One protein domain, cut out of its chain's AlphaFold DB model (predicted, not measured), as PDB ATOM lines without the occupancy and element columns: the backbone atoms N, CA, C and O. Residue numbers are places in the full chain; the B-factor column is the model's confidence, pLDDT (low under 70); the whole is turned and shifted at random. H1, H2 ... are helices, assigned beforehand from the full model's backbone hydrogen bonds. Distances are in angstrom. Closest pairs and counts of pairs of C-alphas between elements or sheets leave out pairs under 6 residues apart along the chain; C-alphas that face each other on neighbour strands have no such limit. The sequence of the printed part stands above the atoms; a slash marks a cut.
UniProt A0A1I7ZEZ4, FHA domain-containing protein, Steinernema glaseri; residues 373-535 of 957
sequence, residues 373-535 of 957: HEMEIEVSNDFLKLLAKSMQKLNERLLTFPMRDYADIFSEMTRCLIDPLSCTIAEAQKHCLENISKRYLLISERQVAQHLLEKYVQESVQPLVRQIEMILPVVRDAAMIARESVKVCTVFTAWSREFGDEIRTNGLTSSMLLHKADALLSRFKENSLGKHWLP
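This is residues 373 to 535 of the 957 residues of the protein "FHA domain-containing protein" of Steinernema glaseri (UniProt A0A1I7ZEZ4). The model is a long, thin rod of helices: H4 and H5, one after the other, run along its length. H1 and H3 pack beside H4 at one end, H2 packs on the first part of H5 in the middle, and H6 folds back along H5 at the other end. The printed part has 163 residues with six named helices, H1 to H6 in order, and no named strand; the class is all helix. It is extended, with a radius of gyration of the C-alphas of 26.8 A and spans of 90 by 27 by 19 A.

H1, residues 373 to 400, is the hub, touching H2, residues 406 to 418, H3, residues 421 to 438, and H4, residues 443 to 469. H1 and H2 form a helical hairpin at a shallow tilt of 34.6 degrees, only just short of steep; H1 touches H2 with residues 394 to 398 alone, and their closest C-alphas, of Leu 394 and Cys 416, are 7.0 A apart. H1 and H3 run opposite ways at a steep tilt of 46 degrees, with the closest C-alphas, of Leu 386 and Ala 428, 5.7 A apart. H1 touches H4 with residues 375 to 380 alone, the same way at a steep tilt of 41 degrees; the closest C-alphas are those of Glu 376 and Leu 452, 6.1 A. H3 and H4 form a hairpin at a shallow tilt of 14 degrees, closest at the C-alphas of Leu 421 and Val 465, 6.4 A. H4 has a kink of 40 degrees near residue 463. H5, residues 472 to 506, meets H4 only through their link. H5 touches H2, opposite ways at a shallow tilt of 25 degrees, with the C-alphas of Phe 410 and Ala 479 closest at 4.7 A. H6, residues 510 to 526, forms a hairpin with H5 at a shallow tilt of 27 degrees, closest at the C-alphas of Trp 495 and Leu 520, 6.8 A. H6 is apart from H1, H2, H3 and H4. Every O i to N i+4 pair is within hydrogen-bond range in H1, H2, H3 and H5; in H4 it is 20 of 23 and in H6 12 of 13.

H1 begins at C-alpha 373, (76.057, -7.904, 36.247), and is 40.0 A long. H2 is 17.9 A, H3 25.5 A and H4 36.4 A long. H5, the longest, begins at C-alpha 472, (48.152, -28.421, 31.057), and is 50.6 A long. H6 is 24.5 A long and ends at C-alpha 526, (23.229, -44.898, 32.627).

The C-alphas farthest apart, of Leu 442 and Thr 509, are 90.1 A apart. The printed part has no cut, and the five links between the helices are tight. The mean pLDDT of the printed part is 83.3; residues 393 to 394, 397 to 398, 400 to 404 and 416 to 421 are under 70.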
ATOM      1  N   HIS A 373      76.204  -6.454  36.403       77.75
ATOM      2  CA  HIS A 373      76.057  -7.904  36.247       77.75
ATOM      3  C   HIS A 373      75.972  -8.633  37.602       77.75
ATOM      4  O   HIS A 373      75.164  -9.537  37.778       77.75
ATOM      5  N   GLU A 374      76.724  -8.177  38.608       81.69
ATOM      6  CA  GLU A 374      76.603  -8.636  40.000       81.69
ATOM      7  C   GLU A 374      75.172  -8.436  40.542       81.69
ATOM      8  O   GLU A 374      74.589  -9.342  41.139       81.69
ATOM      9  N   MET A 375      74.552  -7.285  40.249       80.75
ATOM     10  CA  MET A 375      73.165  -6.995  40.628       80.75
ATOM     11  C   MET A 375      72.129  -7.773  39.793       80.75
ATOM     12  O   MET A 375      71.087  -8.150  40.324       80.75
ATOM     13  N   GLU A 376      72.407  -8.062  38.516       82.38
ATOM     14  CA  GLU A 376      71.600  -8.960  37.667       82.38
ATOM     15  C   GLU A 376      71.552 -10.384  38.254       82.38
ATOM     16  O   GLU A 376      70.475 -10.978  38.367       82.38
ATOM     17  N   ILE A 377      72.700 -10.895  38.712       83.81
ATOM     18  CA  ILE A 377      72.832 -12.197  39.379       83.81
ATOM     19  C   ILE A 377      72.109 -12.204  40.735       83.81
ATOM     20  O   ILE A 377      71.392 -13.162  41.032       83.81
ATOM     21  N   GLU A 378      72.249 -11.158  41.561       83.75
ATOM     22  CA  GLU A 378      71.573 -11.085  42.869       83.75
ATOM     23  C   GLU A 378      70.038 -11.088  42.716       83.75
ATOM     24  O   GLU A 378      69.342 -11.879  43.357       83.75
ATOM     25  N   VAL A 379      69.514 -10.248  41.817       85.25
ATOM     26  CA  VAL A 379      68.075 -10.119  41.535       85.25
ATOM     27  C   VAL A 379      67.485 -11.417  40.977       85.25
ATOM     28  O   VAL A 379      66.416 -11.847  41.417       85.25
ATOM     29  N   SER A 380      68.193 -12.073  40.052       82.00
ATOM     30  CA  SER A 380      67.756 -13.352  39.475       82.00
ATOM     31  C   SER A 380      67.715 -14.459  40.534       82.00
ATOM     32  O   SER A 380      66.739 -15.205  40.618       82.00
ATOM     33  N   ASN A 381      68.730 -14.529  41.403       86.31
ATOM     34  CA  ASN A 381      68.788 -15.502  42.494       86.31
ATOM     35  C   ASN A 381      67.673 -15.312  43.532       86.31
ATOM     36  O   ASN A 381      67.104 -16.300  43.997       86.31
ATOM     37  N   ASP A 382      67.334 -14.075  43.900       85.19
ATOM     38  CA  ASP A 382      66.232 -13.813  44.835       85.19
ATOM     39  C   ASP A 382      64.873 -14.217  44.254       85.19
ATOM     40  O   ASP A 382      64.063 -14.841  44.947       85.19
ATOM     41  N   PHE A 383      64.632 -13.919  42.973       88.12
ATOM     42  CA  PHE A 383      63.425 -14.360  42.277       88.12
ATOM     43  C   PHE A 383      63.340 -15.893  42.212       88.12
ATOM     44  O   PHE A 383      62.308 -16.466  42.569       88.12
ATOM     45  N   LEU A 384      64.430 -16.573  41.833       84.50
ATOM     46  CA  LEU A 384      64.483 -18.038  41.771       84.50
ATOM     47  C   LEU A 384      64.245 -18.688  43.143       84.50
ATOM     48  O   LEU A 384      63.482 -19.647  43.230       84.50
ATOM     49  N   LYS A 385      64.806 -18.139  44.230       85.06
ATOM     50  CA  LYS A 385      64.558 -18.616  45.607       85.06
ATOM     51  C   LYS A 385      63.088 -18.469  46.016       85.06
ATOM     52  O   LYS A 385      62.534 -19.367  46.653       85.06
ATOM     53  N   LEU A 386      62.435 -17.363  45.643       83.38
ATOM     54  CA  LEU A 386      61.004 -17.147  45.894       83.38
ATOM     55  C   LEU A 386      60.126 -18.113  45.079       83.38
ATOM     56  O   LEU A 386      59.200 -18.711  45.632       83.38
ATOM     57  N   LEU A 387      60.443 -18.315  43.797       82.31
ATOM     58  CA  LEU A 387      59.723 -19.232  42.912       82.31
ATOM     59  C   LEU A 387      59.879 -20.696  43.358       82.31
ATOM     60  O   LEU A 387      58.881 -21.403  43.498       82.31
ATOM     61  N   ALA A 388      61.105 -21.128  43.671       81.94
ATOM     62  CA  ALA A 388      61.401 -22.469  44.176       81.94
ATOM     63  C   ALA A 388      60.645 -22.771  45.480       81.94
ATOM     64  O   ALA A 388      60.062 -23.844  45.617       81.94
ATOM     65  N   LYS A 389      60.556 -21.803  46.403       82.19
ATOM     66  CA  LYS A 389      59.767 -21.935  47.638       82.19
ATOM     67  C   LYS A 389      58.265 -22.124  47.375       82.19
ATOM     68  O   LYS A 389      57.598 -22.834  48.128       82.19
ATOM     69  N   SER A 390      57.726 -21.520  46.313       71.38
ATOM     70  CA  SER A 390      56.336 -21.749  45.896       71.38
ATOM     71  C   SER A 390      56.152 -23.129  45.248       71.38
ATOM     72  O   SER A 390      55.235 -23.870  45.604       71.38
ATOM     73  N   MET A 391      57.079 -23.534  44.375       74.69
ATOM     74  CA  MET A 391      57.082 -24.857  43.733       74.69
ATOM     75  C   MET A 391      57.248 -26.000  44.748       74.69
ATOM     76  O   MET A 391      56.579 -27.027  44.636       74.69
ATOM     77  N   GLN A 392      58.060 -25.813  45.794       78.19
ATOM     78  CA  GLN A 392      58.214 -26.777  46.885       78.19
ATOM     79  C   GLN A 392      56.883 -27.017  47.614       78.19
ATOM     80  O   GLN A 392      56.501 -28.163  47.829       78.19
ATOM     81  N   LYS A 393      56.127 -25.952  47.909       68.88
ATOM     82  CA  LYS A 393      54.777 -26.037  48.491       68.88
ATOM     83  C   LYS A 393      53.782 -26.760  47.567       68.88
ATOM     84  O   LYS A 393      52.809 -27.334  48.052       68.88
ATOM     85  N   LEU A 394      54.008 -26.755  46.250       66.19
ATOM     86  CA  LEU A 394      53.238 -27.550  45.285       66.19
ATOM     87  C   LEU A 394      53.579 -29.044  45.402       66.19
ATOM     88  O   LEU A 394      52.684 -29.874  45.548       66.19
ATOM     89  N   ASN A 395      54.875 -29.369  45.413       73.38
ATOM     90  CA  ASN A 395      55.384 -30.732  45.569       73.38
ATOM     91  C   ASN A 395      54.947 -31.354  46.908       73.38
ATOM     92  O   ASN A 395      54.451 -32.476  46.949       73.38
ATOM     93  N   GLU A 396      55.022 -30.592  48.002       75.19
ATOM     94  CA  GLU A 396      54.518 -31.003  49.315       75.19
ATOM     95  C   GLU A 396      53.020 -31.343  49.277       75.19
ATOM     96  O   GLU A 396      52.618 -32.335  49.877       75.19
ATOM     97  N   ARG A 397      52.181 -30.607  48.530       66.81
ATOM     98  CA  ARG A 397      50.751 -30.953  48.379       66.81
ATOM     99  C   ARG A 397      50.552 -32.245  47.589       66.81
ATOM    100  O   ARG A 397      49.760 -33.081  48.012       66.81
ATOM    101  N   LEU A 398      51.288 -32.438  46.495       67.00
ATOM    102  CA  LEU A 398      51.218 -33.666  45.692       67.00
ATOM    103  C   LEU A 398      51.694 -34.909  46.469       67.00
ATOM    104  O   LEU A 398      51.150 -35.990  46.259       67.00
ATOM    105  N   LEU A 399      52.661 -34.760  47.382       71.00
ATOM    106  CA  LEU A 399      53.245 -35.866  48.155       71.00
ATOM    107  C   LEU A 399      52.579 -36.126  49.521       71.00
ATOM    108  O   LEU A 399      52.737 -37.214  50.070       71.00
ATOM    109  N   THR A 400      51.852 -35.160  50.099       66.88
ATOM    110  CA  THR A 400      51.214 -35.323  51.429       66.88
ATOM    111  C   THR A 400      49.810 -35.920  51.392       66.88
ATOM    112  O   THR A 400      49.343 -36.422  52.418       66.88
ATOM    113  N   PHE A 401      49.130 -35.925  50.242       57.78
ATOM    114  CA  PHE A 401      47.878 -36.666  50.103       57.78
ATOM    115  C   PHE A 401      48.147 -38.173  49.942       57.78
ATOM    116  O   PHE A 401      48.913 -38.564  49.061       57.78
ATOM    117  N   PRO A 402      47.483 -39.051  50.720       58.31
ATOM    118  CA  PRO A 402      47.490 -40.488  50.470       58.31
ATOM    119  C   PRO A 402      46.587 -40.796  49.265       58.31
ATOM    120  O   PRO A 402      45.427 -41.188  49.424       58.31
ATOM    121  N   MET A 403      47.128 -40.553  48.068       59.59
ATOM    122  CA  MET A 403      46.489 -40.764  46.766       59.59
ATOM    123  C   MET A 403      45.915 -42.182  46.672       59.59
ATOM    124  O   MET A 403      46.639 -43.157  46.883       59.59
ATOM    125  N   ARG A 404      44.613 -42.313  46.389       64.44
ATOM    126  CA  ARG A 404      43.934 -43.624  46.382       64.44
ATOM    127  C   ARG A 404      43.947 -44.288  45.015       64.44
ATOM    128  O   ARG A 404      43.965 -45.513  44.933       64.44
ATOM    129  N   ASP A 405      43.943 -43.479  43.965       73.12
ATOM    130  CA  ASP A 405      44.055 -43.891  42.574       73.12
ATOM    131  C   ASP A 405      44.731 -42.788  41.733       73.12
ATOM    132  O   ASP A 405      45.083 -41.714  42.226       73.12
ATOM    133  N   TYR A 406      44.929 -43.057  40.442       74.44
ATOM    134  CA  TYR A 406      45.503 -42.086  39.507       74.44
ATOM    135  C   TYR A 406      44.563 -40.909  39.194       74.44
ATOM    136  O   TYR A 406      45.034 -39.863  38.750       74.44
ATOM    137  N   ALA A 407      43.253 -41.048  39.424       79.38
ATOM    138  CA  ALA A 407      42.300 -39.971  39.196       79.38
ATOM    139  C   ALA A 407      42.454 -38.878  40.262       79.38
ATOM    140  O   ALA A 407      42.427 -37.704  39.895       79.38
ATOM    141  N   ASP A 408      42.702 -39.231  41.528       78.88
ATOM    142  CA  ASP A 408      43.108 -38.281  42.577       78.88
ATOM    143  C   ASP A 408      44.392 -37.526  42.172       78.88
ATOM    144  O   ASP A 408      44.412 -36.293  42.202       78.88
ATOM    145  N   ILE A 409      45.430 -38.248  41.713       78.19
ATOM    146  CA  ILE A 409      46.737 -37.676  41.326       78.19
ATOM    147  C   ILE A 409      46.579 -36.624  40.227       78.19
ATOM    148  O   ILE A 409      46.943 -35.462  40.420       78.19
ATOM    149  N   PHE A 410      46.010 -37.008  39.081       80.06
ATOM    150  CA  PHE A 410      45.837 -36.077  37.966       80.06
ATOM    151  C   PHE A 410      44.826 -34.966  38.292       80.06
ATOM    152  O   PHE A 410      44.940 -33.867  37.750       80.06
ATOM    153  N   SER A 411      43.875 -35.196  39.207       79.12
ATOM    154  CA  SER A 411      42.944 -34.154  39.657       79.12
ATOM    155  C   SER A 411      43.616 -33.094  40.524       79.12
ATOM    156  O   SER A 411      43.395 -31.914  40.274       79.12
ATOM    157  N   GLU A 412      44.437 -33.467  41.511       76.00
ATOM    158  CA  GLU A 412      45.157 -32.478  42.327       76.00
ATOM    159  C   GLU A 412      46.284 -31.821  41.519       76.00
ATOM    160  O   GLU A 412      46.489 -30.621  41.660       76.00
ATOM    161  N   MET A 413      46.933 -32.534  40.589       74.69
ATOM    162  CA  MET A 413      47.862 -31.926  39.624       74.69
ATOM    163  C   MET A 413      47.152 -30.899  38.727       74.69
ATOM    164  O   MET A 413      47.625 -29.773  38.602       74.69
ATOM    165  N   THR A 414      45.970 -31.226  38.192       75.25
ATOM    166  CA  THR A 414      45.117 -30.269  37.460       75.25
ATOM    167  C   THR A 414      44.741 -29.084  38.351       75.25
ATOM    168  O   THR A 414      44.891 -27.940  37.941       75.25
ATOM    169  N   ARG A 415      44.320 -29.322  39.600       74.06
ATOM    170  CA  ARG A 415      43.937 -28.269  40.556       74.06
ATOM    171  C   ARG A 415      45.117 -27.384  40.990       74.06
ATOM    172  O   ARG A 415      44.900 -26.246  41.388       74.06
ATOM    173  N   CYS A 416      46.341 -27.899  40.919       66.56
ATOM    174  CA  CYS A 416      47.596 -27.197  41.194       66.56
ATOM    175  C   CYS A 416      48.162 -26.443  39.978       66.56
ATOM    176  O   CYS A 416      49.044 -25.611  40.158       66.56
ATOM    177  N   LEU A 417      47.657 -26.720  38.772       66.50
ATOM    178  CA  LEU A 417      47.977 -25.998  37.534       66.50
ATOM    179  C   LEU A 417      46.819 -25.094  37.056       66.50
ATOM    180  O   LEU A 417      47.003 -24.292  36.147       66.50
ATOM    181  N   ILE A 418      45.622 -25.211  37.648       58.41
ATOM    182  CA  ILE A 418      44.462 -24.340  37.377       58.41
ATOM    183  C   ILE A 418      44.697 -22.908  37.871       58.41
ATOM    184  O   ILE A 418      44.316 -21.973  37.173       58.41
ATOM    185  N   ASP A 419      45.333 -22.738  39.034       64.12
ATOM    186  CA  ASP A 419      45.934 -21.456  39.412       64.12
ATOM    187  C   ASP A 419      47.141 -21.265  38.471       64.12
ATOM    188  O   ASP A 419      48.115 -22.015  38.594       64.12
ATOM    189  N   PRO A 420      47.094 -20.352  37.479       62.84
ATOM    190  CA  PRO A 420      48.041 -20.407  36.377       62.84
ATOM    191  C   PRO A 420      49.445 -20.043  36.863       62.84
ATOM    192  O   PRO A 420      49.634 -19.215  37.762       62.84
ATOM    193  N   LEU A 421      50.460 -20.658  36.255       68.38
ATOM    194  CA  LEU A 421      51.855 -20.502  36.681       68.38
ATOM    195  C   LEU A 421      52.312 -19.035  36.584       68.38
ATOM    196  O   LEU A 421      53.060 -18.554  37.436       68.38
ATOM    197  N   SER A 422      51.749 -18.295  35.627       70.56
ATOM    198  CA  SER A 422      51.838 -16.838  35.495       70.56
ATOM    199  C   SER A 422      51.349 -16.052  36.727       70.56
ATOM    200  O   SER A 422      52.009 -15.085  37.101       70.56
ATOM    201  N   CYS A 423      50.284 -16.467  37.428       74.69
ATOM    202  CA  CYS A 423      49.876 -15.848  38.701       74.69
ATOM    203  C   CYS A 423      50.902 -16.105  39.813       74.69
ATOM    204  O   CYS A 423      51.299 -15.172  40.509       74.69
ATOM    205  N   THR A 424      51.391 -17.343  39.941       76.06
ATOM    206  CA  THR A 424      52.434 -17.690  40.929       76.06
ATOM    207  C   THR A 424      53.725 -16.897  40.685       76.06
ATOM    208  O   THR A 424      54.382 -16.441  41.624       76.06
ATOM    209  N   ILE A 425      54.074 -16.677  39.416       82.25
ATOM    210  CA  ILE A 425      55.229 -15.875  39.003       82.25
ATOM    211  C   ILE A 425      54.994 -14.377  39.216       82.25
ATOM    212  O   ILE A 425      55.913 -13.700  39.669       82.25
ATOM    213  N   ALA A 426      53.783 -13.861  38.996       83.12
ATOM    214  CA  ALA A 426      53.438 -12.477  39.316       83.12
ATOM    215  C   ALA A 426      53.520 -12.195  40.831       83.12
ATOM    216  O   ALA A 426      54.016 -11.141  41.236       83.12
ATOM    217  N   GLU A 427      53.115 -13.144  41.686       85.38
ATOM    218  CA  GLU A 427      53.314 -13.048  43.140       85.38
ATOM    219  C   GLU A 427      54.804 -13.058  43.523       85.38
ATOM    220  O   GLU A 427      55.245 -12.206  44.302       85.38
ATOM    221  N   ALA A 428      55.603 -13.964  42.944       84.88
ATOM    222  CA  ALA A 428      57.049 -14.022  43.174       84.88
ATOM    223  C   ALA A 428      57.769 -12.748  42.685       84.88
ATOM    224  O   ALA A 428      58.597 -12.188  43.407       84.88
ATOM    225  N   GLN A 429      57.408 -12.238  41.504       88.19
ATOM    226  CA  GLN A 429      57.924 -10.992  40.934       88.19
ATOM    227  C   GLN A 429      57.561  -9.798  41.824       88.19
ATOM    228  O   GLN A 429      58.443  -9.014  42.171       88.19
ATOM    229  N   LYS A 430      56.304  -9.688  42.275       88.94
ATOM    230  CA  LYS A 430      55.871  -8.652  43.225       88.94
ATOM    231  C   LYS A 430      56.676  -8.710  44.526       88.94
ATOM    232  O   LYS A 430      57.180  -7.682  44.972       88.94
ATOM    233  N   HIS A 431      56.843  -9.892  45.120       87.00
ATOM    234  CA  HIS A 431      57.628 -10.040  46.348       87.00
ATOM    235  C   HIS A 431      59.115  -9.703  46.122       87.00
ATOM    236  O   HIS A 431      59.764  -9.134  47.005       87.00
ATOM    237  N   CYS A 432      59.667  -9.988  44.940       87.62
ATOM    238  CA  CYS A 432      61.031  -9.603  44.587       87.62
ATOM    239  C   CYS A 432      61.168  -8.077  44.396       87.62
ATOM    240  O   CYS A 432      62.083  -7.474  44.954       87.62
ATOM    241  N   LEU A 433      60.215  -7.420  43.720       87.06
ATOM    242  CA  LEU A 433      60.135  -5.954  43.605       87.06
ATOM    243  C   LEU A 433      60.011  -5.272  44.978       87.06
ATOM    244  O   LEU A 433      60.640  -4.240  45.227       87.06
ATOM    245  N   GLU A 434      59.242  -5.860  45.897       87.38
ATOM    246  CA  GLU A 434      59.171  -5.407  47.283       87.38
ATOM    247  C   GLU A 434      60.508  -5.573  48.023       87.38
ATOM    248  O   GLU A 434      60.900  -4.671  48.761       87.38
ATOM    249  N   ASN A 435      61.232  -6.681  47.832       85.88
ATOM    250  CA  ASN A 435      62.554  -6.894  48.437       85.88
ATOM    251  C   ASN A 435      63.587  -5.882  47.910       85.88
ATOM    252  O   ASN A 435      64.255  -5.219  48.704       85.88
ATOM    253  N   ILE A 436      63.639  -5.667  46.591       85.56
ATOM    254  CA  ILE A 436      64.457  -4.631  45.931       85.56
ATOM    255  C   ILE A 436      64.112  -3.224  46.469       85.56
ATOM    256  O   ILE A 436      64.989  -2.375  46.646       85.56
ATOM    257  N   SER A 437      62.842  -2.981  46.805       83.62
ATOM    258  CA  SER A 437      62.381  -1.725  47.416       83.62
ATOM    259  C   SER A 437      62.732  -1.588  48.906       83.62
ATOM    260  O   SER A 437      62.856  -0.465  49.399       83.62
ATOM    261  N   LYS A 438      62.914  -2.708  49.620       84.12
ATOM    262  CA  LYS A 438      63.339  -2.772  51.032       84.12
ATOM    263  C   LYS A 438      64.870  -2.676  51.188       84.12
ATOM    264  O   LYS A 438      65.335  -2.264  52.246       84.12
ATOM    265  N   ARG A 439      65.656  -2.999  50.149       82.50
ATOM    266  CA  ARG A 439      67.124  -2.822  50.129       82.50
ATOM    267  C   ARG A 439      67.539  -1.342  50.154       82.50
ATOM    268  O   ARG A 439      66.924  -0.495  49.499       82.50
ATOM    269  N   TYR A 440      68.657  -1.059  50.832       72.38
ATOM    270  CA  TYR A 440      69.314   0.258  50.933       72.38
ATOM    271  C   TYR A 440      70.076   0.672  49.649       72.38
ATOM    272  O   TYR A 440      71.185   1.196  49.714       72.38
ATOM    273  N   LEU A 441      69.491   0.416  48.476       77.69
ATOM    274  CA  LEU A 441      70.029   0.798  47.166       77.69
ATOM    275  C   LEU A 441      69.799   2.288  46.871       77.69
ATOM    276  O   LEU A 441      68.801   2.869  47.313       77.69
ATOM    277  N   LEU A 442      70.671   2.894  46.060       83.12
ATOM    278  CA  LEU A 442      70.412   4.217  45.486       83.12
ATOM    279  C   LEU A 442      69.216   4.158  44.520       83.12
ATOM    280  O   LEU A 442      68.921   3.120  43.930       83.12
ATOM    281  N   ILE A 443      68.534   5.291  44.313       81.94
ATOM    282  CA  ILE A 443      67.319   5.361  43.475       81.94
ATOM    283  C   ILE A 443      67.587   4.859  42.045       81.94
ATOM    284  O   ILE A 443      66.783   4.107  41.499       81.94
ATOM    285  N   SER A 444      68.739   5.211  41.470       80.12
ATOM    286  CA  SER A 444      69.182   4.741  40.152       80.12
ATOM    287  C   SER A 444      69.451   3.234  40.111       80.12
ATOM    288  O   SER A 444      69.103   2.570  39.142       80.12
ATOM    289  N   GLU A 445      70.040   2.674  41.169       81.62
ATOM    290  CA  GLU A 445      70.342   1.239  41.261       81.62
ATOM    291  C   GLU A 445      69.060   0.425  41.418       81.62
ATOM    292  O   GLU A 445      68.891  -0.594  40.757       81.62
ATOM    293  N   ARG A 446      68.108   0.927  42.213       83.62
ATOM    294  CA  ARG A 446      66.770   0.347  42.348       83.62
ATOM    295  C   ARG A 446      66.037   0.289  41.007       83.62
ATOM    296  O   ARG A 446      65.445  -0.740  40.703       83.62
ATOM    297  N   GLN A 447      66.106   1.347  40.198       84.69
ATOM    298  CA  GLN A 447      65.508   1.369  38.855       84.69
ATOM    299  C   GLN A 447      66.160   0.346  37.912       84.69
ATOM    300  O   GLN A 447      65.453  -0.369  37.206       84.69
ATOM    301  N   VAL A 448      67.493   0.221  37.937       87.06
ATOM    302  CA  VAL A 448      68.209  -0.794  37.145       87.06
ATOM    303  C   VAL A 448      67.856  -2.212  37.615       87.06
ATOM    304  O   VAL A 448      67.529  -3.052  36.784       87.06
ATOM    305  N   ALA A 449      67.820  -2.474  38.925       84.69
ATOM    306  CA  ALA A 449      67.424  -3.768  39.490       84.69
ATOM    307  C   ALA A 449      65.980  -4.167  39.129       84.69
ATOM    308  O   ALA A 449      65.718  -5.327  38.814       84.69
ATOM    309  N   GLN A 450      65.044  -3.211  39.132       87.25
ATOM    310  CA  GLN A 450      63.661  -3.435  38.695       87.25
ATOM    311  C   GLN A 450      63.591  -3.793  37.204       87.25
ATOM    312  O   GLN A 450      62.954  -4.781  36.847       87.25
ATOM    313  N   HIS A 451      64.301  -3.053  36.347       88.94
ATOM    314  CA  HIS A 451      64.325  -3.322  34.909       88.94
ATOM    315  C   HIS A 451      64.997  -4.665  34.566       88.94
ATOM    316  O   HIS A 451      64.508  -5.393  33.703       88.94
ATOM    317  N   LEU A 452      66.075  -5.033  35.272       87.94
ATOM    318  CA  LEU A 452      66.725  -6.341  35.132       87.94
ATOM    319  C   LEU A 452      65.788  -7.490  35.538       87.94
ATOM    320  O   LEU A 452      65.739  -8.495  34.833       87.94
ATOM    321  N   LEU A 453      64.995  -7.332  36.607       88.00
ATOM    322  CA  LEU A 453      63.990  -8.327  36.999       88.00
ATOM    323  C   LEU A 453      62.899  -8.495  35.932       88.00
ATOM    324  O   LEU A 453      62.571  -9.622  35.566       88.00
ATOM    325  N   GLU A 454      62.337  -7.393  35.430       88.81
ATOM    326  CA  GLU A 454      61.317  -7.424  34.371       88.81
ATOM    327  C   GLU A 454      61.852  -8.093  33.101       88.81
ATOM    328  O   GLU A 454      61.197  -8.975  32.544       88.81
ATOM    329  N   LYS A 455      63.074  -7.732  32.689       90.19
ATOM    330  CA  LYS A 455      63.770  -8.348  31.558       90.19
ATOM    331  C   LYS A 455      63.982  -9.850  31.778       90.19
ATOM    332  O   LYS A 455      63.631 -10.637  30.905       90.19
ATOM    333  N   TYR A 456      64.500 -10.265  32.936       87.19
ATOM    334  CA  TYR A 456      64.743 -11.678  33.252       87.19
ATOM    335  C   TYR A 456      63.449 -12.509  33.226       87.19
ATOM    336  O   TYR A 456      63.398 -13.569  32.596       87.19
ATOM    337  N   VAL A 457      62.372 -12.005  33.839       86.00
ATOM    338  CA  VAL A 457      61.060 -12.670  33.811       86.00
ATOM    339  C   VAL A 457      60.530 -12.781  32.376       86.00
ATOM    340  O   VAL A 457      60.039 -13.843  31.991       86.00
ATOM    341  N   GLN A 458      60.670 -11.733  31.561       86.69
ATOM    342  CA  GLN A 458      60.155 -11.704  30.190       86.69
ATOM    343  C   GLN A 458      60.982 -12.536  29.191       86.69
ATOM    344  O   GLN A 458      60.404 -13.158  28.300       86.69
ATOM    345  N   GLU A 459      62.311 -12.558  29.316       87.69
ATOM    346  CA  GLU A 459      63.213 -13.248  28.381       87.69
ATOM    347  C   GLU A 459      63.494 -14.705  28.777       87.69
ATOM    348  O   GLU A 459      63.584 -15.558  27.900       87.69
ATOM    349  N   SER A 460      63.627 -15.013  30.075       83.19
ATOM    350  CA  SER A 460      64.008 -16.355  30.557       83.19
ATOM    351  C   SER A 460      62.846 -17.159  31.144       83.19
ATOM    352  O   SER A 460      62.761 -18.363  30.913       83.19
ATOM    353  N   VAL A 461      61.933 -16.525  31.888       81.12
ATOM    354  CA  VAL A 461      60.890 -17.255  32.640       81.12
ATOM    355  C   VAL A 461      59.618 -17.466  31.809       81.12
ATOM    356  O   VAL A 461      59.090 -18.574  31.760       81.12
ATOM    357  N   GLN A 462      59.141 -16.440  31.099       81.94
ATOM    358  CA  GLN A 462      57.943 -16.517  30.245       81.94
ATOM    359  C   GLN A 462      57.974 -17.634  29.175       81.94
ATOM    360  O   GLN A 462      56.935 -18.267  28.970       81.94
ATOM    361  N   PRO A 463      59.106 -17.957  28.510       83.25
ATOM    362  CA  PRO A 463      59.172 -19.112  27.611       83.25
ATOM    363  C   PRO A 463      58.902 -20.451  28.316       83.25
ATOM    364  O   PRO A 463      58.170 -21.281  27.778       83.25
ATOM    365  N   LEU A 464      59.431 -20.638  29.531       77.06
ATOM    366  CA  LEU A 464      59.216 -21.844  30.341       77.06
ATOM    367  C   LEU A 464      57.760 -21.949  30.819       77.06
ATOM    368  O   LEU A 464      57.183 -23.033  30.791       77.06
ATOM    369  N   VAL A 465      57.136 -20.823  31.190       76.56
ATOM    370  CA  VAL A 465      55.703 -20.773  31.542       76.56
ATOM    371  C   VAL A 465      54.848 -21.300  30.396       76.56
ATOM    372  O   VAL A 465      54.061 -22.217  30.608       76.56
ATOM    373  N   ARG A 466      55.066 -20.806  29.171       80.12
ATOM    374  CA  ARG A 466      54.322 -21.251  27.981       80.12
ATOM    375  C   ARG A 466      54.510 -22.743  27.705       80.12
ATOM    376  O   ARG A 466      53.546 -23.420  27.371       80.12
ATOM    377  N   GLN A 467      55.721 -23.272  27.884       78.62
ATOM    378  CA  GLN A 467      55.990 -24.708  27.729       78.62
ATOM    379  C   GLN A 467      55.231 -25.564  28.757       78.62
ATOM    380  O   GLN A 467      54.723 -26.625  28.402       78.62
ATOM    381  N   ILE A 468      55.093 -25.103  30.004       73.12
ATOM    382  CA  ILE A 468      54.316 -25.811  31.034       73.12
ATOM    383  C   ILE A 468      52.802 -25.646  30.799       73.12
ATOM    384  O   ILE A 468      52.043 -26.604  30.944       73.12
ATOM    385  N   GLU A 469      52.354 -24.471  30.352       75.25
ATOM    386  CA  GLU A 469      50.958 -24.214  29.970       75.25
ATOM    387  C   GLU A 469      50.523 -25.046  28.741       75.25
ATOM    388  O   GLU A 469      49.361 -25.441  28.659       75.25
ATOM    389  N   MET A 470      51.445 -25.445  27.853       79.38
ATOM    390  CA  MET A 470      51.182 -26.423  26.778       79.38
ATOM    391  C   MET A 470      50.971 -27.868  27.272       79.38
ATOM    392  O   MET A 470      50.381 -28.675  26.555       79.38
ATOM    393  N   ILE A 471      51.426 -28.219  28.479       77.88
ATOM    394  CA  ILE A 471      51.263 -29.565  29.071       77.88
ATOM    395  C   ILE A 471      49.942 -29.673  29.854       77.88
ATOM    396  O   ILE A 471      49.385 -30.760  30.019       77.88
ATOM    397  N   LEU A 472      49.394 -28.538  30.289       76.62
ATOM    398  CA  LEU A 472      48.152 -28.421  31.057       76.62
ATOM    399  C   LEU A 472      46.939 -29.145  30.424       76.62
ATOM    400  O   LEU A 472      46.244 -29.845  31.165       76.62
ATOM    401  N   PRO A 473      46.687 -29.070  29.097       81.75
ATOM    402  CA  PRO A 473      45.643 -29.859  28.441       81.75
ATOM    403  C   PRO A 473      45.871 -31.370  28.567       81.75
ATOM    404  O   PRO A 473      44.958 -32.096  28.942       81.75
ATOM    405  N   VAL A 474      47.109 -31.844  28.377       83.38
ATOM    406  CA  VAL A 474      47.461 -33.274  28.485       83.38
ATOM    407  C   VAL A 474      47.225 -33.801  29.908       83.38
ATOM    408  O   VAL A 474      46.785 -34.935  30.087       83.38
ATOM    409  N   VAL A 475      47.460 -32.972  30.931       80.69
ATOM    410  CA  VAL A 475      47.163 -33.308  32.335       80.69
ATOM    411  C   VAL A 475      45.651 -33.347  32.604       80.69
ATOM    412  O   VAL A 475      45.193 -34.235  33.327       80.69
ATOM    413  N   ARG A 476      44.860 -32.451  31.992       82.19
ATOM    414  CA  ARG A 476      43.384 -32.478  32.062       82.19
ATOM    415  C   ARG A 476      42.810 -33.724  31.377       82.19
ATOM    416  O   ARG A 476      41.983 -34.409  31.978       82.19
ATOM    417  N   ASP A 477      43.299 -34.066  30.186       83.56
ATOM    418  CA  ASP A 477      42.919 -35.281  29.454       83.56
ATOM    419  C   ASP A 477      43.253 -36.537  30.269       83.56
ATOM    420  O   ASP A 477      42.407 -37.414  30.447       83.56
ATOM    421  N   ALA A 478      44.459 -36.603  30.849       82.50
ATOM    422  CA  ALA A 478      44.857 -37.690  31.740       82.50
ATOM    423  C   ALA A 478      43.956 -37.780  32.987       82.50
ATOM    424  O   ALA A 478      43.577 -38.883  33.387       82.50
ATOM    425  N   ALA A 479      43.538 -36.646  33.566       81.88
ATOM    426  CA  ALA A 479      42.579 -36.618  34.671       81.88
ATOM    427  C   ALA A 479      41.197 -37.147  34.259       81.88
ATOM    428  O   ALA A 479      40.582 -37.902  35.019       81.88
ATOM    429  N   MET A 480      40.710 -36.797  33.065       82.06
ATOM    430  CA  MET A 480      39.450 -37.315  32.524       82.06
ATOM    431  C   MET A 480      39.527 -38.819  32.251       82.06
ATOM    432  O   MET A 480      38.695 -39.565  32.766       82.06
ATOM    433  N   ILE A 481      40.555 -39.284  31.539       84.38
ATOM    434  CA  ILE A 481      40.775 -40.707  31.232       84.38
ATOM    435  C   ILE A 481      40.920 -41.527  32.523       84.38
ATOM    436  O   ILE A 481      40.325 -42.599  32.645       84.38
ATOM    437  N   ALA A 482      41.641 -41.017  33.528       82.75
ATOM    438  CA  ALA A 482      41.757 -41.677  34.825       82.75
ATOM    439  C   ALA A 482      40.389 -41.790  35.523       82.75
ATOM    440  O   ALA A 482      40.008 -42.887  35.941       82.75
ATOM    441  N   ARG A 483      39.609 -40.701  35.581       84.94
ATOM    442  CA  ARG A 483      38.245 -40.690  36.149       84.94
ATOM    443  C   ARG A 483      37.304 -41.652  35.424       84.94
ATOM    444  O   ARG A 483      36.566 -42.386  36.082       84.94
ATOM    445  N   GLU A 484      37.342 -41.693  34.092       87.00
ATOM    446  CA  GLU A 484      36.570 -42.661  33.310       87.00
ATOM    447  C   GLU A 484      37.014 -44.096  33.592       87.00
ATOM    448  O   GLU A 484      36.159 -44.947  33.819       87.00
ATOM    449  N   SER A 485      38.319 -44.374  33.678       87.31
ATOM    450  CA  SER A 485      38.826 -45.722  33.965       87.31
ATOM    451  C   SER A 485      38.361 -46.245  35.333       87.31
ATOM    452  O   SER A 485      37.899 -47.382  35.436       87.31
ATOM    453  N   VAL A 486      38.358 -45.397  36.370       87.56
ATOM    454  CA  VAL A 486      37.828 -45.733  37.704       87.56
ATOM    455  C   VAL A 486      36.310 -45.964  37.647       87.56
ATOM    456  O   VAL A 486      35.801 -46.909  38.262       87.56
ATOM    457  N   LYS A 487      35.572 -45.176  36.853       89.12
ATOM    458  CA  LYS A 487      34.124 -45.359  36.631       89.12
ATOM    459  C   LYS A 487      33.815 -46.666  35.885       89.12
ATOM    460  O   LYS A 487      32.924 -47.407  36.291       89.12
ATOM    461  N   VAL A 488      34.582 -47.000  34.846       92.50
ATOM    462  CA  VAL A 488      34.491 -48.272  34.106       92.50
ATOM    463  C   VAL A 488      34.764 -49.449  35.040       92.50
ATOM    464  O   VAL A 488      33.956 -50.375  35.103       92.50
ATOM    465  N   CYS A 489      35.853 -49.403  35.812       89.06
ATOM    466  CA  CYS A 489      36.224 -50.465  36.746       89.06
ATOM    467  C   CYS A 489      35.170 -50.677  37.840       89.06
ATOM    468  O   CYS A 489      34.832 -51.822  38.141       89.06
ATOM    469  N   THR A 490      34.608 -49.609  38.415       91.69
ATOM    470  CA  THR A 490      33.566 -49.717  39.452       91.69
ATOM    471  C   THR A 490      32.245 -50.262  38.898       91.69
ATOM    472  O   THR A 490      31.718 -51.224  39.459       91.69
ATOM    473  N   VAL A 491      31.750 -49.742  37.767       94.19
ATOM    474  CA  VAL A 491      30.514 -50.228  37.118       94.19
ATOM    475  C   VAL A 491      30.658 -51.682  36.659       94.19
ATOM    476  O   VAL A 491      29.771 -52.502  36.915       94.19
ATOM    477  N   PHE A 492      31.786 -52.037  36.034       95.12
ATOM    478  CA  PHE A 492      32.039 -53.404  35.580       95.12
ATOM    479  C   PHE A 492      32.211 -54.387  36.744       95.12
ATOM    480  O   PHE A 492      31.676 -55.490  36.682       95.12
ATOM    481  N   THR A 493      32.886 -53.992  37.831       94.06
ATOM    482  CA  THR A 493      33.051 -54.839  39.029       94.06
ATOM    483  C   THR A 493      31.731 -55.051  39.775       94.06
ATOM    484  O   THR A 493      31.511 -56.125  40.328       94.06
ATOM    485  N   ALA A 494      30.831 -54.061  39.788       94.75
ATOM    486  CA  ALA A 494      29.486 -54.238  40.334       94.75
ATOM    487  C   ALA A 494      28.669 -55.234  39.490       94.75
ATOM    488  O   ALA A 494      28.143 -56.210  40.022       94.75
ATOM    489  N   TRP A 495      28.636 -55.042  38.165       95.94
ATOM    490  CA  TRP A 495      27.944 -55.948  37.242       95.94
ATOM    491  C   TRP A 495      28.499 -57.382  37.281       95.94
ATOM    492  O   TRP A 495      27.717 -58.332  37.318       95.94
ATOM    493  N   SER A 496      29.824 -57.560  37.311       94.75
ATOM    494  CA  SER A 496      30.444 -58.892  37.295       94.75
ATOM    495  C   SER A 496      30.269 -59.642  38.615       94.75
ATOM    496  O   SER A 496      30.090 -60.859  38.591       94.75
ATOM    497  N   ARG A 497      30.231 -58.932  39.755       95.00
ATOM    498  CA  ARG A 497      29.844 -59.511  41.051       95.00
ATOM    499  C   ARG A 497      28.403 -59.998  41.028       95.00
ATOM    500  O   ARG A 497      28.192 -61.183  41.231       95.00
ATOM    501  N   GLU A 498      27.440 -59.147  40.677       94.62
ATOM    502  CA  GLU A 498      26.029 -59.559  40.596       94.62
ATOM    503  C   GLU A 498      25.796 -60.710  39.608       94.62
ATOM    504  O   GLU A 498      24.969 -61.584  39.848       94.62
ATOM    505  N   PHE A 499      26.510 -60.726  38.481       94.38
ATOM    506  CA  PHE A 499      26.426 -61.826  37.525       94.38
ATOM    507  C   PHE A 499      27.010 -63.126  38.104       94.38
ATOM    508  O   PHE A 499      26.385 -64.177  37.989       94.38
ATOM    509  N   GLY A 500      28.156 -63.057  38.791       94.00
ATOM    510  CA  GLY A 500      28.733 -64.189  39.524       94.00
ATOM    511  C   GLY A 500      27.902 -64.638  40.733       94.00
ATOM    512  O   GLY A 500      27.931 -65.813  41.094       94.00
ATOM    513  N   ASP A 501      27.134 -63.742  41.348       93.81
ATOM    514  CA  ASP A 501      26.194 -64.056  42.424       93.81
ATOM    515  C   ASP A 501      24.990 -64.824  41.868       93.81
ATOM    516  O   ASP A 501      24.684 -65.914  42.348       93.81
ATOM    517  N   GLU A 502      24.371 -64.335  40.790       91.56
ATOM    518  CA  GLU A 502      23.230 -65.001  40.148       91.56
ATOM    519  C   GLU A 502      23.600 -66.341  39.492       91.56
ATOM    520  O   GLU A 502      22.798 -67.272  39.540       91.56
ATOM    521  N   ILE A 503      24.818 -66.494  38.954       91.81
ATOM    522  CA  ILE A 503      25.333 -67.808  38.524       91.81
ATOM    523  C   ILE A 503      25.398 -68.776  39.715       91.81
ATOM    524  O   ILE A 503      25.042 -69.945  39.566       91.81
ATOM    525  N   ARG A 504      25.816 -68.308  40.899       93.19
ATOM    526  CA  ARG A 504      25.934 -69.141  42.106       93.19
ATOM    527  C   ARG A 504      24.593 -69.473  42.762       93.19
ATOM    528  O   ARG A 504      24.495 -70.535  43.368       93.19
ATOM    529  N   THR A 505      23.574 -68.615  42.661       93.19
ATOM    530  CA  THR A 505      22.244 -68.897  43.240       93.19
ATOM    531  C   THR A 505      21.309 -69.634  42.284       93.19
ATOM    532  O   THR A 505      20.542 -70.482  42.728       93.19
ATOM    533  N   ASN A 506      21.355 -69.312  40.986       88.69
ATOM    534  CA  ASN A 506      20.344 -69.732  40.005       88.69
ATOM    535  C   ASN A 506      20.902 -70.688  38.934       88.69
ATOM    536  O   ASN A 506      20.133 -71.223  38.132       88.69
ATOM    537  N   GLY A 507      22.224 -70.884  38.894       86.38
ATOM    538  CA  GLY A 507      22.919 -71.564  37.805       86.38
ATOM    539  C   GLY A 507      23.076 -70.688  36.555       86.38
ATOM    540  O   GLY A 507      22.375 -69.694  36.347       86.38
ATOM    541  N   LEU A 508      24.010 -71.066  35.680       90.19
ATOM    542  CA  LEU A 508      24.168 -70.414  34.380       90.19
ATOM    543  C   LEU A 508      23.030 -70.834  33.435       90.19
ATOM    544  O   LEU A 508      22.798 -72.022  33.225       90.19
ATOM    545  N   THR A 509      22.340 -69.866  32.825       89.19
ATOM    546  CA  THR A 509      21.293 -70.123  31.820       89.19
ATOM    547  C   THR A 509      21.438 -69.214  30.595       89.19
ATOM    548  O   THR A 509      21.988 -68.115  30.670       89.19
ATOM    549  N   SER A 510      20.928 -69.668  29.443       89.94
ATOM    550  CA  SER A 510      20.980 -68.922  28.172       89.94
ATOM    551  C   SER A 510      20.243 -67.574  28.260       89.94
ATOM    552  O   SER A 510      20.784 -66.540  27.870       89.94
ATOM    553  N   SER A 511      19.048 -67.556  28.856       89.88
ATOM    554  CA  SER A 511      18.274 -66.330  29.094       89.88
ATOM    555  C   SER A 511      18.984 -65.362  30.044       89.88
ATOM    556  O   SER A 511      18.965 -64.158  29.796       89.88
ATOM    557  N   MET A 512      19.662 -65.868  31.082       91.62
ATOM    558  CA  MET A 512      20.457 -65.033  31.988       91.62
ATOM    559  C   MET A 512      21.639 -64.368  31.273       91.62
ATOM    560  O   MET A 512      21.863 -63.175  31.455       91.62
ATOM    561  N   LEU A 513      22.361 -65.104  30.418       92.00
ATOM    562  CA  LEU A 513      23.456 -64.552  29.608       92.00
ATOM    563  C   LEU A 513      22.986 -63.405  28.701       92.00
ATOM    564  O   LEU A 513      23.646 -62.369  28.649       92.00
ATOM    565  N   LEU A 514      21.837 -63.562  28.032       93.12
ATOM    566  CA  LEU A 514      21.231 -62.499  27.220       93.12
ATOM    567  C   LEU A 514      20.865 -61.278  28.076       93.12
ATOM    568  O   LEU A 514      21.331 -60.172  27.806       93.12
ATOM    569  N   HIS A 515      20.099 -61.489  29.149       94.06
ATOM    570  CA  HIS A 515      19.645 -60.414  30.032       94.06
ATOM    571  C   HIS A 515      20.813 -59.644  30.671       94.06
ATOM    572  O   HIS A 515      20.803 -58.415  30.703       94.06
ATOM    573  N   LYS A 516      21.866 -60.337  31.124       93.50
ATOM    574  CA  LYS A 516      23.054 -59.697  31.711       93.50
ATOM    575  C   LYS A 516      23.922 -58.984  30.674       93.50
ATOM    576  O   LYS A 516      24.507 -57.958  31.020       93.50
ATOM    577  N   ALA A 517      23.974 -59.455  29.424       93.25
ATOM    578  CA  ALA A 517      24.660 -58.758  28.331       93.25
ATOM    579  C   ALA A 517      23.977 -57.430  27.955       93.25
ATOM    580  O   ALA A 517      24.662 -56.460  27.625       93.25
ATOM    581  N   ASP A 518      22.647 -57.375  28.054       94.06
ATOM    582  CA  ASP A 518      21.869 -56.156  27.823       94.06
ATOM    583  C   ASP A 518      21.908 -55.227  29.049       94.06
ATOM    584  O   ASP A 518      22.117 -54.022  28.903       94.06
ATOM    585  N   ALA A 519      21.851 -55.777  30.268       94.31
ATOM    586  CA  ALA A 519      22.037 -55.017  31.508       94.31
ATOM    587  C   ALA A 519      23.433 -54.369  31.616       94.31
ATOM    588  O   ALA A 519      23.555 -53.277  32.172       94.31
ATOM    589  N   LEU A 520      24.483 -54.997  31.065       94.12
ATOM    590  CA  LEU A 520      25.814 -54.387  30.941       94.12
ATOM    591  C   LEU A 520      25.755 -53.111  30.088       94.12
ATOM    592  O   LEU A 520      26.268 -52.066  30.490       94.12
ATOM    593  N   LEU A 521      25.109 -53.191  28.920       92.31
ATOM    594  CA  LEU A 521      24.982 -52.073  27.989       92.31
ATOM    595  C   LEU A 521      24.144 -50.930  28.583       92.31
ATOM    596  O   LEU A 521      24.532 -49.768  28.452       92.31
ATOM    597  N   SER A 522      23.037 -51.245  29.263       94.25
ATOM    598  CA  SER A 522      22.202 -50.252  29.955       94.25
ATOM    599  C   SER A 522      22.974 -49.547  31.070       94.25
ATOM    600  O   SER A 522      23.086 -48.324  31.039       94.25
ATOM    601  N   ARG A 523      23.647 -50.290  31.959       94.12
ATOM    602  CA  ARG A 523      24.449 -49.706  33.050       94.12
ATOM    603  C   ARG A 523      25.578 -48.809  32.569       94.12
ATOM    604  O   ARG A 523      25.848 -47.785  33.193       94.12
ATOM    605  N   PHE A 524      26.233 -49.163  31.463       94.38
ATOM    606  CA  PHE A 524      27.243 -48.294  30.862       94.38
ATOM    607  C   PHE A 524      26.619 -47.011  30.295       94.38
ATOM    608  O   PHE A 524      27.163 -45.936  30.532       94.38
ATOM    609  N   LYS A 525      25.451 -47.076  29.639       93.00
ATOM    610  CA  LYS A 525      24.714 -45.878  29.188       93.00
ATOM    611  C   LYS A 525      24.267 -44.990  30.357       93.00
ATOM    612  O   LYS A 525      24.544 -43.795  30.334       93.00
ATOM    613  N   GLU A 526      23.654 -45.574  31.387       93.38
ATOM    614  CA  GLU A 526      23.229 -44.898  32.627       93.38
ATOM    615  C   GLU A 526      24.396 -44.165  33.308       93.38
ATOM    616  O   GLU A 526      24.252 -43.037  33.769       93.38
ATOM    617  N   ASN A 527      25.587 -44.774  33.306       91.25
ATOM    618  CA  ASN A 527      26.804 -44.189  33.869       91.25
ATOM    619  C   ASN A 527      27.562 -43.270  32.895       91.25
ATOM    620  O   ASN A 527      28.735 -42.983  33.127       91.25
ATOM    621  N   SER A 528      26.932 -42.784  31.822       90.31
ATOM    622  CA  SER A 528      27.544 -41.915  30.793       90.31
ATOM    623  C   SER A 528      28.658 -42.572  29.955       90.31
ATOM    624  O   SER A 528      29.172 -41.960  29.026       90.31
ATOM    625  N   LEU A 529      28.987 -43.840  30.211       89.56
ATOM    626  CA  LEU A 529      30.009 -44.640  29.524       89.56
ATOM    627  C   LEU A 529      29.466 -45.315  28.245       89.56
ATOM    628  O   LEU A 529      30.029 -46.294  27.761       89.56
ATOM    629  N   GLY A 530      28.363 -44.812  27.679       85.69
ATOM    630  CA  GLY A 530      27.677 -45.417  26.529       85.69
ATOM    631  C   GLY A 530      28.488 -45.450  25.224       85.69
ATOM    632  O   GLY A 530      28.139 -46.212  24.327       85.69
ATOM    633  N   LYS A 531      29.568 -44.657  25.129       86.81
ATOM    634  CA  LYS A 531      30.549 -44.670  24.026       86.81
ATOM    635  C   LYS A 531      31.773 -45.566  24.298       86.81
ATOM    636  O   LYS A 531      32.615 -45.719  23.419       86.81
ATOM    637  N   HIS A 532      31.910 -46.133  25.501       90.81
ATOM    638  CA  HIS A 532      33.078 -46.934  25.873       90.81
ATOM    639  C   HIS A 532      33.134 -48.246  25.071       90.81
ATOM    640  O   HIS A 532      32.103 -48.841  24.762       90.81
ATOM    641  N   TRP A 533      34.338 -48.733  24.762       90.25
ATOM    642  CA  TRP A 533      34.548 -49.900  23.891       90.25
ATOM    643  C   TRP A 533      34.141 -51.243  24.528       90.25
ATOM    644  O   TRP A 533      33.825 -52.191  23.811       90.25
ATOM    645  N   LEU A 534      34.126 -51.334  25.865       90.06
ATOM    646  CA  LEU A 534      33.938 -52.607  26.576       90.06
ATOM    647  C   LEU A 534      32.571 -53.283  26.320       90.06
ATOM    648  O   LEU A 534      32.588 -54.471  25.996       90.06
ATOM    649  N   PRO A 535      31.399 -52.610  26.406       90.56
ATOM    650  CA  PRO A 535      30.128 -53.263  26.080       90.56
ATOM    651  C   PRO A 535      30.024 -53.704  24.605       90.56
ATOM    652  O   PRO A 535      29.690 -54.868  24.390       90.56
TER     653      PRO A 535